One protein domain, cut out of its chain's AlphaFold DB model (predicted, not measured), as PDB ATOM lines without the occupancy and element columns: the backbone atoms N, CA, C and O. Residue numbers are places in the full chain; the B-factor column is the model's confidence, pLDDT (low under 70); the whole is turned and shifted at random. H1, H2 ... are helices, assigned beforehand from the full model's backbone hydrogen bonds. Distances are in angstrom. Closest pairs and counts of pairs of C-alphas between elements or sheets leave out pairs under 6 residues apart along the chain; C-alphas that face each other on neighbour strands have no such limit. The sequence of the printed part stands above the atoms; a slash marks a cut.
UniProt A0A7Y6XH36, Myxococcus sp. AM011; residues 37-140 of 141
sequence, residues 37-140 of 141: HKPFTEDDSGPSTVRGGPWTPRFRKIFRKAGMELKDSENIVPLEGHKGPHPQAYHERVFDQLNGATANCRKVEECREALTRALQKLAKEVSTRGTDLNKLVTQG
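This is residues 37 to 140 of the 141 residues of a protein of Myxococcus sp. AM011 (UniProt A0A7Y6XH36). A helical hairpin, H3 and H4, has H2 beside H3 in a three-helix bundle; short H5 packs across the hairpin's open end, and H1 sits at the start of H2. The unnamed stretch of residues 66 to 87 runs back from H2 to H3. The printed part has 104 residues, five named helices, H1 to H5 in order, and no named strand: all helix, compact, radius of gyration of the C-alphas 13.1 A, spans 38 by 31 by 20 A.

H1, residues 42 to 45, begins at C-alpha (226.119, 187.859, 180.703). H2 is residues 55 to 65, 16.0 A; H3, 88 to 102, 21.0 A; H4, 108 to 127, 27.9 A. H5, 132 to 138, ends at (231.030, 197.843, 165.654).

H1 touches H2, closest C-alphas Asp 44 and Thr 56, 6.2 A. H2 touches H3 at Ile 62 and Asn 99, 6.5 A between C-alphas, a shallow tilt of 12 degrees, the same way. In H3, H4 and H5 every O i to N i+4 pair is within hydrogen-bond range; in H2, 6 of 7.

There is no cut. The link H2 to H3 is long. Residues 37 to 53, 81 to 84 and 140 have pLDDT under 70.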
ATOM      1  N   HIS A  37     223.453 188.598 168.252       56.75
ATOM      2  CA  HIS A  37     223.837 189.473 169.356       56.75
ATOM      3  C   HIS A  37     222.690 189.494 170.350       56.75
ATOM      4  O   HIS A  37     221.540 189.781 170.010       56.75
ATOM      5  N   LYS A  38     223.007 189.227 171.605       57.56
ATOM      6  CA  LYS A  38     222.130 189.609 172.693       57.56
ATOM      7  C   LYS A  38     222.716 190.907 173.244       57.56
ATOM      8  O   LYS A  38     223.700 190.830 173.972       57.56
ATOM      9  N   PRO A  39     222.175 192.083 172.885       56.19
ATOM     10  CA  PRO A  39     222.764 193.371 173.247       56.19
ATOM     11  C   PRO A  39     223.034 193.627 174.735       56.19
ATOM     12  O   PRO A  39     223.664 194.636 175.056       56.19
ATOM     13  N   PHE A  40     222.590 192.740 175.634       59.94
ATOM     14  CA  PHE A  40     222.669 192.926 177.083       59.94
ATOM     15  C   PHE A  40     222.974 191.632 177.863       59.94
ATOM     16  O   PHE A  40     222.525 191.490 179.007       59.94
ATOM     17  N   THR A  41     223.665 190.651 177.263       48.16
ATOM     18  CA  THR A  41     223.976 189.390 177.961       48.16
ATOM     19  C   THR A  41     225.118 189.430 178.968       48.16
ATOM     20  O   THR A  41     225.804 190.412 179.199       48.16
ATOM     21  N   GLU A  42     225.220 188.292 179.645       50.75
ATOM     22  CA  GLU A  42     226.119 187.859 180.703       50.75
ATOM     23  C   GLU A  42     227.623 188.020 180.414       50.75
ATOM     24  O   GLU A  42     228.415 187.745 181.308       50.75
ATOM     25  N   ASP A  43     228.056 188.490 179.242       51.97
ATOM     26  CA  ASP A  43     229.468 188.789 178.970       51.97
ATOM     27  C   ASP A  43     229.989 190.005 179.761       51.97
ATOM     28  O   ASP A  43     231.184 190.089 180.042       51.97
ATOM     29  N   ASP A  44     229.088 190.844 180.282       53.25
ATOM     30  CA  ASP A  44     229.399 191.914 181.245       53.25
ATOM     31  C   ASP A  44     229.359 191.460 182.721       53.25
ATOM     32  O   ASP A  44     229.355 192.289 183.639       53.25
ATOM     33  N   SER A  45     229.276 190.150 182.985       46.19
ATOM     34  CA  SER A  45     229.252 189.608 184.356       46.19
ATOM     35  C   SER A  45     230.639 189.490 185.004       46.19
ATOM     36  O   SER A  45     230.732 189.166 186.190       46.19
ATOM     37  N   GLY A  46     231.713 189.775 184.260       45.09
ATOM     38  CA  GLY A  46     233.068 189.837 184.803       45.09
ATOM     39  C   GLY A  46     233.241 190.984 185.816       45.09
ATOM     40  O   GLY A  46     232.592 192.022 185.689       45.09
ATOM     41  N   PRO A  47     234.145 190.862 186.808       44.41
ATOM     42  CA  PRO A  47     234.372 191.869 187.856       44.41
ATOM     43  C   PRO A  47     234.982 193.196 187.353       44.41
ATOM     44  O   PRO A  47     235.507 193.978 188.144       44.41
ATOM     45  N   SER A  48     234.952 193.480 186.048       49.28
ATOM     46  CA  SER A  48     235.629 194.633 185.463       49.28
ATOM     47  C   SER A  48     234.882 195.939 185.752       49.28
ATOM     48  O   SER A  48     234.020 196.382 184.990       49.28
ATOM     49  N   THR A  49     235.288 196.614 186.826       53.22
ATOM     50  CA  THR A  49     234.999 198.034 187.100       53.22
ATOM     51  C   THR A  49     235.559 198.967 186.020       53.22
ATOM     52  O   THR A  49     235.074 200.083 185.868       53.22
ATOM     53  N   VAL A  50     236.523 198.484 185.223       52.50
ATOM     54  CA  VAL A  50     237.213 199.196 184.127       52.50
ATOM     55  C   VAL A  50     236.248 199.830 183.114       52.50
ATOM     56  O   VAL A  50     236.617 200.780 182.435       52.50
ATOM     57  N   ARG A  51     235.013 199.324 183.004       62.28
ATOM     58  CA  ARG A  51     233.999 199.810 182.052       62.28
ATOM     59  C   ARG A  51     232.697 200.254 182.727       62.28
ATOM     60  O   ARG A  51     231.643 200.224 182.100       62.28
ATOM     61  N   GLY A  52     232.750 200.612 184.015       58.25
ATOM     62  CA  GLY A  52     231.596 201.111 184.780       58.25
ATOM     63  C   GLY A  52     230.643 200.027 185.310       58.25
ATOM     64  O   GLY A  52     229.527 200.334 185.729       58.25
ATOM     65  N   GLY A  53     231.068 198.759 185.276       64.50
ATOM     66  CA  GLY A  53     230.282 197.614 185.733       64.50
ATOM     67  C   GLY A  53     230.129 197.508 187.264       64.50
ATOM     68  O   GLY A  53     230.823 198.200 188.012       64.50
ATOM     69  N   PRO A  54     229.240 196.614 187.744       77.56
ATOM     70  CA  PRO A  54     228.566 195.582 186.954       77.56
ATOM     71  C   PRO A  54     227.256 196.077 186.314       77.56
ATOM     72  O   PRO A  54     226.332 196.535 186.994       77.56
ATOM     73  N   TRP A  55     227.148 195.929 184.991       85.06
ATOM     74  CA  TRP A  55     225.990 196.366 184.203       85.06
ATOM     75  C   TRP A  55     224.828 195.373 184.248       85.06
ATOM     76  O   TRP A  55     223.672 195.777 184.395       85.06
ATOM     77  N   THR A  56     225.109 194.067 184.224       86.31
ATOM     78  CA  THR A  56     224.069 193.026 184.210       86.31
ATOM     79  C   THR A  56     223.078 193.140 185.383       86.31
ATOM     80  O   THR A  56     221.869 193.074 185.147       86.31
ATOM     81  N   PRO A  57     223.500 193.372 186.648       90.06
ATOM     82  CA  PRO A  57     222.563 193.592 187.750       90.06
ATOM     83  C   PRO A  57     221.668 194.823 187.563       90.06
ATOM     84  O   PRO A  57     220.520 194.807 188.010       90.06
ATOM     85  N   ARG A  58     222.170 195.882 186.914       91.25
ATOM     86  CA  ARG A  58     221.411 197.108 186.635       91.25
ATOM     87  C   ARG A  58     220.332 196.844 185.583       91.25
ATOM     88  O   ARG A  58     219.167 197.138 185.840       91.25
ATOM     89  N   PHE A  59     220.681 196.189 184.475       94.00
ATOM     90  CA  PHE A  59     219.707 195.802 183.449       94.00
ATOM     91  C   PHE A  59     218.658 194.816 183.977       94.00
ATOM     92  O   PHE A  59     217.465 195.020 183.762       94.00
ATOM     93  N   ARG A  60     219.056 193.812 184.776       94.12
ATOM     94  CA  ARG A  60     218.104 192.871 185.401       94.12
ATOM     95  C   ARG A  60     217.030 193.565 186.242       94.12
ATOM     96  O   ARG A  60     215.906 193.075 186.298       94.12
ATOM     97  N   LYS A  61     217.348 194.680 186.912       95.38
ATOM     98  CA  LYS A  61     216.349 195.446 187.682       95.38
ATOM     99  C   LYS A  61     215.274 196.044 186.770       95.38
ATOM    100  O   LYS A  61     214.100 195.966 187.118       95.38
ATOM    101  N   ILE A  62     215.668 196.587 185.617       97.44
ATOM    102  CA  ILE A  62     214.747 197.167 184.630       97.44
ATOM    103  C   ILE A  62     213.850 196.076 184.035       97.44
ATOM    104  O   ILE A  62     212.629 196.199 184.066       97.44
ATOM    105  N   PHE A  63     214.442 194.972 183.576       97.38
ATOM    106  CA  PHE A  63     213.708 193.855 182.972       97.38
ATOM    107  C   PHE A  63     212.703 193.226 183.937       97.38
ATOM    108  O   PHE A  63     211.528 193.069 183.607       97.38
ATOM    109  N   ARG A  64     213.114 192.989 185.189       97.38
ATOM    110  CA  ARG A  64     212.207 192.465 186.217       97.38
ATOM    111  C   ARG A  64     211.033 193.409 186.501       97.38
ATOM    112  O   ARG A  64     209.934 192.922 186.750       97.38
ATOM    113  N   LYS A  65     211.224 194.735 186.437       97.38
ATOM    114  CA  LYS A  65     210.132 195.722 186.591       97.38
ATOM    115  C   LYS A  65     209.046 195.550 185.514       97.38
ATOM    116  O   LYS A  65     207.874 195.783 185.786       97.38
ATOM    117  N   ALA A  66     209.438 195.109 184.321       98.25
ATOM    118  CA  ALA A  66     208.570 194.823 183.182       98.25
ATOM    119  C   ALA A  66     208.074 193.363 183.116       98.25
ATOM    120  O   ALA A  66     207.395 192.990 182.163       98.25
ATOM    121  N   GLY A  67     208.409 192.517 184.099       97.94
ATOM    122  CA  GLY A  67     208.095 191.087 184.037       97.94
ATOM    123  C   GLY A  67     208.731 190.403 182.821       97.94
ATOM    124  O   GLY A  67     208.065 189.600 182.172       97.94
ATOM    125  N   MET A  68     209.965 190.794 182.496       97.25
ATOM    126  CA  MET A  68     210.791 190.284 181.398       97.25
ATOM    127  C   MET A  68     212.150 189.810 181.938       97.25
ATOM    128  O   MET A  68     212.562 190.169 183.048       97.25
ATOM    129  N   GLU A  69     212.880 189.045 181.136       93.62
ATOM    130  CA  GLU A  69     214.227 188.544 181.402       93.62
ATOM    131  C   GLU A  69     215.215 189.013 180.322       93.62
ATOM    132  O   GLU A  69     214.856 189.245 179.173       93.62
ATOM    133  N   LEU A  70     216.509 189.122 180.655       90.44
ATOM    134  CA  LEU A  70     217.529 189.556 179.680       90.44
ATOM    135  C   LEU A  70     217.703 188.590 178.496       90.44
ATOM    136  O   LEU A  70     218.324 188.946 177.498       90.44
ATOM    137  N   LYS A  71     217.204 187.358 178.605       86.50
ATOM    138  CA  LYS A  71     217.250 186.364 177.525       86.50
ATOM    139  C   LYS A  71     215.998 186.367 176.644       86.50
ATOM    140  O   LYS A  71     215.958 185.572 175.707       86.50
ATOM    141  N   ASP A  72     215.011 187.212 176.943       90.06
ATOM    142  CA  ASP A  72     213.792 187.327 176.142       90.06
ATOM    143  C   ASP A  72     214.124 187.793 174.724       90.06
ATOM    144  O   ASP A  72     215.074 188.545 174.504       90.06
ATOM    145  N   SER A  73     213.343 187.335 173.746       90.94
ATOM    146  CA  SER A  73     213.614 187.546 172.318       90.94
ATOM    147  C   SER A  73     213.641 189.018 171.897       90.94
ATOM    148  O   SER A  73     214.391 189.402 171.007       90.94
ATOM    149  N   GLU A  74     212.876 189.857 172.588       90.69
ATOM    150  CA  GLU A  74     212.789 191.307 172.441       90.69
ATOM    151  C   GLU A  74     214.127 191.989 172.732       90.69
ATOM    152  O   GLU A  74     214.384 193.104 172.281       90.69
ATOM    153  N   ASN A  75     214.972 191.303 173.496       89.75
ATOM    154  CA  ASN A  75     216.286 191.744 173.907       89.75
ATOM    155  C   ASN A  75     217.410 191.240 172.988       89.75
ATOM    156  O   ASN A  75     218.582 191.315 173.356       89.75
ATOM    157  N   ILE A  76     217.066 190.670 171.830       85.62
ATOM    158  CA  ILE A  76     217.994 190.009 170.908       85.62
ATOM    159  C   ILE A  76     217.960 190.718 169.554       85.62
ATOM    160  O   ILE A  76     216.898 190.923 168.971       85.62
ATOM    161  N   VAL A  77     219.133 191.072 169.026       81.56
ATOM    162  CA  VAL A  77     219.281 191.746 167.730       81.56
ATOM    163  C   VAL A  77     220.353 191.018 166.919       81.56
ATOM    164  O   VAL A  77     221.499 190.974 167.344       81.56
ATOM    165  N   PRO A  78     220.065 190.430 165.751       75.25
ATOM    166  CA  PRO A  78     221.115 189.821 164.941       75.25
ATOM    167  C   PRO A  78     222.030 190.909 164.358       75.25
ATOM    168  O   PRO A  78     221.561 191.803 163.657       75.25
ATOM    169  N   LEU A  79     223.335 190.832 164.637       72.94
ATOM    170  CA  LEU A  79     224.351 191.723 164.070       72.94
ATOM    171  C   LEU A  79     225.524 190.903 163.553       72.94
ATOM    172  O   LEU A  79     226.228 190.243 164.320       72.94
ATOM    173  N   GLU A  80     225.773 190.987 162.253       70.69
ATOM    174  CA  GLU A  80     226.889 190.285 161.632       70.69
ATOM    175  C   GLU A  80     228.236 190.862 162.088       70.69
ATOM    176  O   GLU A  80     228.460 192.072 162.063       70.69
ATOM    177  N   GLY A  81     229.148 189.979 162.505       66.00
ATOM    178  CA  GLY A  81     230.554 190.316 162.744       66.00
ATOM    179  C   GLY A  81     230.870 191.149 163.993       66.00
ATOM    180  O   GLY A  81     232.035 191.498 164.180       66.00
ATOM    181  N   HIS A  82     229.901 191.462 164.859       68.12
ATOM    182  CA  HIS A  82     230.188 192.190 166.101       68.12
ATOM    183  C   HIS A  82     230.958 191.294 167.096       68.12
ATOM    184  O   HIS A  82     230.656 190.112 167.268       68.12
ATOM    185  N   LYS A  83     231.963 191.862 167.770       61.84
ATOM    186  CA  LYS A  83     232.642 191.241 168.913       61.84
ATOM    187  C   LYS A  83     232.844 192.294 169.993       61.84
ATOM    188  O   LYS A  83     233.469 193.317 169.731       61.84
ATOM    189  N   GLY A  84     232.319 192.021 171.187       65.94
ATOM    190  CA  GLY A  84     232.626 192.786 172.392       65.94
ATOM    191  C   GLY A  84     234.101 192.648 172.807       65.94
ATOM    192  O   GLY A  84     234.868 191.923 172.160       65.94
ATOM    193  N   PRO A  85     234.520 193.305 173.901       74.06
ATOM    194  CA  PRO A  85     233.676 193.970 174.901       74.06
ATOM    195  C   PRO A  85     233.248 195.392 174.498       74.06
ATOM    196  O   PRO A  85     234.031 196.141 173.911       74.06
ATOM    197  N   HIS A  86     232.030 195.797 174.860       76.81
ATOM    198  CA  HIS A  86     231.498 197.129 174.545       76.81
ATOM    199  C   HIS A  86     232.094 198.232 175.442       76.81
ATOM    200  O   HIS A  86     232.501 197.957 176.575       76.81
ATOM    201  N   PRO A  87     232.206 199.483 174.959       84.94
ATOM    202  CA  PRO A  87     232.695 200.599 175.771       84.94
ATOM    203  C   PRO A  87     231.670 201.022 176.835       84.94
ATOM    204  O   PRO A  87     230.467 200.852 176.653       84.94
ATOM    205  N   GLN A  88     232.122 201.675 177.911       86.69
ATOM    206  CA  GLN A  88     231.239 202.218 178.960       86.69
ATOM    207  C   GLN A  88     230.106 203.092 178.390       86.69
ATOM    208  O   GLN A  88     228.950 202.924 178.774       86.69
ATOM    209  N   ALA A  89     230.420 203.943 177.408       89.12
ATOM    210  CA  ALA A  89     229.448 204.817 176.750       89.12
ATOM    211  C   ALA A  89     228.291 204.055 176.072       89.12
ATOM    212  O   ALA A  89     227.176 204.572 175.994       89.12
ATOM    213  N   TYR A  90     228.527 202.823 175.599       89.00
ATOM    214  CA  TYR A  90     227.454 201.968 175.087       89.00
ATOM    215  C   TYR A  90     226.483 201.604 176.211       89.00
ATOM    216  O   TYR A  90     225.278 201.832 176.090       89.00
ATOM    217  N   HIS A  91     227.010 201.087 177.321       89.44
ATOM    218  CA  HIS A  91     226.178 200.654 178.435       89.44
ATOM    219  C   HIS A  91     225.424 201.813 179.087       89.44
ATOM    220  O   HIS A  91     224.253 201.647 179.416       89.44
ATOM    221  N   GLU A  92     226.052 202.983 179.229       92.12
ATOM    222  CA  GLU A  92     225.407 204.197 179.741       92.12
ATOM    223  C   GLU A  92     224.231 204.610 178.859       92.12
ATOM    224  O   GLU A  92     223.104 204.702 179.343       92.12
ATOM    225  N   ARG A  93     224.454 204.759 177.547       93.62
ATOM    226  CA  ARG A  93     223.410 205.206 176.617       93.62
ATOM    227  C   ARG A  93     222.225 204.249 176.565       93.62
ATOM    228  O   ARG A  93     221.072 204.681 176.557       93.62
ATOM    229  N   VAL A  94     222.499 202.948 176.551       94.44
ATOM    230  CA  VAL A  94     221.456 201.928 176.660       94.44
ATOM    231  C   VAL A  94     220.726 202.059 177.994       94.44
ATOM    232  O   VAL A  94     219.496 202.105 178.017       94.44
ATOM    233  N   PHE A  95     221.463 202.064 179.108       95.19
ATOM    234  CA  PHE A  95     220.880 202.066 180.443       95.19
ATOM    235  C   PHE A  95     219.977 203.277 180.641       95.19
ATOM    236  O   PHE A  95     218.851 203.105 181.098       95.19
ATOM    237  N   ASP A  96     220.416 204.461 180.232       96.31
ATOM    238  CA  ASP A  96     219.643 205.693 180.347       96.31
ATOM    239  C   ASP A  96     218.352 205.629 179.524       96.31
ATOM    240  O   ASP A  96     217.280 205.975 180.028       96.31
ATOM    241  N   GLN A  97     218.412 205.104 178.296       97.75
ATOM    242  CA  GLN A  97     217.234 204.935 177.442       97.75
ATOM    243  C   GLN A  97     216.223 203.946 178.052       97.75
ATOM    244  O   GLN A  97     215.023 204.232 178.068       97.75
ATOM    245  N   LEU A  98     216.681 202.799 178.568       97.94
ATOM    246  CA  LEU A  98     215.810 201.775 179.164       97.94
ATOM    247  C   LEU A  98     215.252 202.209 180.531       97.94
ATOM    248  O   LEU A  98     214.061 202.043 180.814       97.94
ATOM    249  N   ASN A  99     216.102 202.784 181.381       97.75
ATOM    250  CA  ASN A  99     215.729 203.270 182.706       97.75
ATOM    251  C   ASN A  99     214.770 204.461 182.598       97.75
ATOM    252  O   ASN A  99     213.753 204.488 183.283       97.75
ATOM    253  N   GLY A 100     215.042 205.406 181.693       98.38
ATOM    254  CA  GLY A 100     214.169 206.548 181.429       98.38
ATOM    255  C   GLY A 100     212.797 206.125 180.901       98.38
ATOM    256  O   GLY A 100     211.777 206.577 181.417       98.38
ATOM    257  N   ALA A 101     212.753 205.195 179.940       98.38
ATOM    258  CA  ALA A 101     211.493 204.684 179.391       98.38
ATOM    259  C   ALA A 101     210.614 204.003 180.450       98.38
ATOM    260  O   ALA A 101     209.389 204.081 180.394       98.38
ATOM    261  N   THR A 102     211.235 203.356 181.436       98.38
ATOM    262  CA  THR A 102     210.528 202.626 182.492       98.38
ATOM    263  C   THR A 102     210.415 203.411 183.799       98.38
ATOM    264  O   THR A 102     209.861 202.886 184.761       98.38
ATOM    265  N   ALA A 103     210.884 204.661 183.882       97.81
ATOM    266  CA  ALA A 103     210.981 205.398 185.148       97.81
ATOM    267  C   ALA A 103     209.619 205.550 185.853       97.81
ATOM    268  O   ALA A 103     209.494 205.232 187.037       97.81
ATOM    269  N   ASN A 104     208.584 205.931 185.099       96.44
ATOM    270  CA  ASN A 104     207.284 206.341 185.645       96.44
ATOM    271  C   ASN A 104     206.186 205.268 185.570       96.44
ATOM    272  O   ASN A 104     205.090 205.476 186.093       96.44
ATOM    273  N   CYS A 105     206.452 204.126 184.931       97.69
ATOM    274  CA  CYS A 105     205.481 203.037 184.874       97.69
ATOM    275  C   CYS A 105     205.296 202.414 186.268       97.69
ATOM    276  O   CYS A 105     206.262 202.268 187.033       97.69
ATOM    277  N   ARG A 106     204.049 202.060 186.598       95.19
ATOM    278  CA  ARG A 106     203.684 201.486 187.907       95.19
ATOM    279  C   ARG A 106     203.162 200.061 187.793       95.19
ATOM    280  O   ARG A 106     203.406 199.261 188.692       95.19
ATOM    281  N   LYS A 107     202.461 199.737 186.705       98.19
ATOM    282  CA  LYS A 107     201.974 198.380 186.434       98.19
ATOM    283  C   LYS A 107     202.957 197.627 185.543       98.19
ATOM    284  O   LYS A 107     203.564 198.223 184.658       98.19
ATOM    285  N   VAL A 108     203.055 196.312 185.741       98.38
ATOM    286  CA  VAL A 108     203.942 195.438 184.953       98.38
ATOM    287  C   VAL A 108     203.684 195.590 183.453       98.38
ATOM    288  O   VAL A 108     204.633 195.789 182.707       98.38
ATOM    289  N   GLU A 109     202.421 195.596 183.018       98.25
ATOM    290  CA  GLU A 109     202.081 195.716 181.591       98.25
ATOM    291  C   GLU A 109     202.472 197.074 180.987       98.25
ATOM    292  O   GLU A 109     203.005 197.124 179.882       98.25
ATOM    293  N   GLU A 110     202.305 198.175 181.731       98.31
ATOM    294  CA  GLU A 110     202.774 199.504 181.303       98.31
ATOM    295  C   GLU A 110     204.303 199.524 181.164       98.31
ATOM    296  O   GLU A 110     204.852 200.076 180.209       98.31
ATOM    297  N   CYS A 111     205.004 198.906 182.120       98.56
ATOM    298  CA  CYS A 111     206.457 198.798 182.092       98.56
ATOM    299  C   CYS A 111     206.947 197.924 180.940       98.56
ATOM    300  O   CYS A 111     207.929 198.286 180.296       98.56
ATOM    301  N   ARG A 112     206.264 196.808 180.667       98.62
ATOM    302  CA  ARG A 112     206.550 195.918 179.541       98.62
ATOM    303  C   ARG A 112     206.400 196.652 178.223       98.62
ATOM    304  O   ARG A 112     207.343 196.693 177.446       98.62
ATOM    305  N   GLU A 113     205.273 197.320 178.011       98.38
ATOM    306  CA  GLU A 113     205.019 198.071 176.784       98.38
ATOM    307  C   GLU A 113     206.062 199.187 176.562       98.38
ATOM    308  O   GLU A 113     206.591 199.358 175.460       98.38
ATOM    309  N   ALA A 114     206.413 199.932 177.617       98.56
ATOM    310  CA  ALA A 114     207.450 200.958 177.555       98.56
ATOM    311  C   ALA A 114     208.848 200.375 177.283       98.56
ATOM    312  O   ALA A 114     209.588 200.920 176.458       98.56
ATOM    313  N   LEU A 115     209.195 199.264 177.940       98.31
ATOM    314  CA  LEU A 115     210.477 198.590 177.761       98.31
ATOM    315  C   LEU A 115     210.614 198.028 176.343       98.31
ATOM    316  O   LEU A 115     211.612 198.304 175.682       98.31
ATOM    317  N   THR A 116     209.599 197.326 175.834       98.00
ATOM    318  CA  THR A 116     209.587 196.778 174.470       98.00
ATOM    319  C   THR A 116     209.763 197.876 173.421       98.00
ATOM    320  O   THR A 116     210.583 197.728 172.516       98.00
ATOM    321  N   ARG A 117     209.080 199.023 173.560       98.12
ATOM    322  CA  ARG A 117     209.284 200.173 172.658       98.12
ATOM    323  C   ARG A 117     210.714 200.710 172.701       98.12
ATOM    324  O   ARG A 117     211.281 201.047 171.659       98.12
ATOM    325  N   ALA A 118     211.304 200.811 173.891       97.88
ATOM    326  CA  ALA A 118     212.681 201.271 174.043       97.88
ATOM    327  C   ALA A 118     213.678 200.290 173.405       97.88
ATOM    328  O   ALA A 118     214.579 200.726 172.689       97.88
ATOM    329  N   LEU A 119     213.469 198.983 173.586       96.94
ATOM    330  CA  LEU A 119     214.265 197.931 172.952       96.94
ATOM    331  C   LEU A 119     214.167 197.985 171.426       96.94
ATOM    332  O   LEU A 119     215.192 197.951 170.757       96.94
ATOM    333  N   GLN A 120     212.972 198.179 170.864       95.81
ATOM    334  CA  GLN A 120     212.786 198.349 169.417       95.81
ATOM    335  C   GLN A 120     213.532 199.576 168.872       95.81
ATOM    336  O   GLN A 120     214.152 199.507 167.807       95.81
ATOM    337  N   LYS A 121     213.512 200.702 169.600       96.38
ATOM    338  CA  LYS A 121     214.265 201.909 169.224       96.38
ATOM    339  C   LYS A 121     215.774 201.651 169.240       96.38
ATOM    340  O   LYS A 121     216.452 202.000 168.275       96.38
ATOM    341  N   LEU A 122     216.281 201.026 170.302       95.31
ATOM    342  CA  LEU A 122     217.695 200.668 170.425       95.31
ATOM    343  C   LEU A 122     218.115 199.682 169.334       95.31
ATOM    344  O   LEU A 122     219.130 199.908 168.687       95.31
ATOM    345  N   ALA A 123     217.310 198.651 169.069       92.19
ATOM    346  CA  ALA A 123     217.552 197.682 168.005       92.19
ATOM    347  C   ALA A 123     217.663 198.366 166.638       92.19
ATOM    348  O   ALA A 123     218.599 198.105 165.886       92.19
ATOM    349  N   LYS A 124     216.758 199.307 166.335       94.12
ATOM    350  CA  LYS A 124     216.834 200.102 165.105       94.12
ATOM    351  C   LYS A 124     218.127 200.912 165.035       94.12
ATOM    352  O   LYS A 124     218.770 200.921 163.989       94.12
ATOM    353  N   GLU A 125     218.501 201.601 166.111       94.06
ATOM    354  CA  GLU A 125     219.715 202.420 166.135       94.06
ATOM    355  C   GLU A 125     220.961 201.548 165.948       94.06
ATOM    356  O   GLU A 125     221.748 201.801 165.042       94.06
ATOM    357  N   VAL A 126     221.082 200.472 166.723       91.00
ATOM    358  CA  VAL A 126     222.179 199.498 166.684       91.00
ATOM    359  C   VAL A 126     222.340 198.856 165.301       91.00
ATOM    360  O   VAL A 126     223.468 198.706 164.831       91.00
ATOM    361  N   SER A 127     221.242 198.534 164.614       90.12
ATOM    362  CA  SER A 127     221.274 197.927 163.275       90.12
ATOM    363  C   SER A 127     221.437 198.933 162.133       90.12
ATOM    364  O   SER A 127     221.663 198.537 160.989       90.12
ATOM    365  N   THR A 128     221.332 200.238 162.399       91.38
ATOM    366  CA  THR A 128     221.479 201.270 161.364       91.38
ATOM    367  C   THR A 128     222.932 201.718 161.279       91.38
ATOM    368  O   THR A 128     223.452 202.359 162.191       91.38
ATOM    369  N   ARG A 129     223.595 201.417 160.156       90.56
ATOM    370  CA  ARG A 129     224.999 201.788 159.934       90.56
ATOM    371  C   ARG A 129     225.219 203.289 160.148       90.56
ATOM    372  O   ARG A 129     224.549 204.114 159.534       90.56
ATOM    373  N   GLY A 130     226.209 203.627 160.971       90.12
ATOM    374  CA  GLY A 130     226.660 205.007 161.168       90.12
ATOM    375  C   GLY A 130     225.940 205.794 162.268       90.12
ATOM    376  O   GLY A 130     226.372 206.912 162.561       90.12
ATOM    377  N   THR A 131     224.919 205.228 162.918       93.94
ATOM    378  CA  THR A 131     224.390 205.788 164.174       93.94
ATOM    379  C   THR A 131     225.425 205.685 165.294       93.94
ATOM    380  O   THR A 131     226.386 204.913 165.209       93.94
ATOM    381  N   ASP A 132     225.223 206.446 166.367       92.00
ATOM    382  CA  ASP A 132     226.124 206.428 167.519       92.00
ATOM    383  C   ASP A 132     226.207 205.029 168.141       92.00
ATOM    384  O   ASP A 132     227.304 204.503 168.312       92.00
ATOM    385  N   LEU A 133     225.063 204.386 168.425       90.25
ATOM    386  CA  LEU A 133     225.071 203.035 168.997       90.25
ATOM    387  C   LEU A 133     225.667 201.999 168.043       90.25
ATOM    388  O   LEU A 133     226.430 201.151 168.499       90.25
ATOM    389  N   ASN A 134     225.394 202.077 166.735       90.12
ATOM    390  CA  ASN A 134     226.019 201.176 165.770       90.12
ATOM    391  C   ASN A 134     227.549 201.314 165.777       90.12
ATOM    392  O   ASN A 134     228.253 200.305 165.807       90.12
ATOM    393  N   LYS A 135     228.079 202.543 165.805       88.12
ATOM    394  CA  LYS A 135     229.528 202.785 165.913       88.12
ATOM    395  C   LYS A 135     230.088 202.228 167.220       88.12
ATOM    396  O   LYS A 135     231.113 201.557 167.198       88.12
ATOM    397  N   LEU A 136     229.404 202.430 168.346       87.00
ATOM    398  CA  LEU A 136     229.855 201.923 169.645       87.00
ATOM    399  C   LEU A 136     229.930 200.386 169.698       87.00
ATOM    400  O   LEU A 136     230.839 199.860 170.337       87.00
ATOM    401  N   VAL A 137     229.037 199.665 169.006       82.69
ATOM    402  CA  VAL A 137     229.061 198.186 168.973       82.69
ATOM    403  C   VAL A 137     229.922 197.586 167.858       82.69
ATOM    404  O   VAL A 137     230.304 196.423 167.962       82.69
ATOM    405  N   THR A 138     230.238 198.342 166.801       82.62
ATOM    406  CA  THR A 138     231.030 197.843 165.654       82.62
ATOM    407  C   THR A 138     232.461 198.383 165.591       82.62
ATOM    408  O   THR A 138     233.309 197.774 164.943       82.62
ATOM    409  N   GLN A 139     232.747 199.513 166.241       76.44
ATOM    410  CA  GLN A 139     234.026 200.234 166.152       76.44
ATOM    411  C   GLN A 139     234.633 200.566 167.523       76.44
ATOM    412  O   GLN A 139     235.780 201.004 167.576       76.44
ATOM    413  N   GLY A 140     233.892 200.377 168.621       59.56
ATOM    414  CA  GLY A 140     234.369 200.680 169.970       59.56
ATOM    415  C   GLY A 140     235.530 199.771 170.380       59.56
ATOM    416  O   GLY A 140     235.325 198.580 170.609       59.56
TER     417      GLY A 140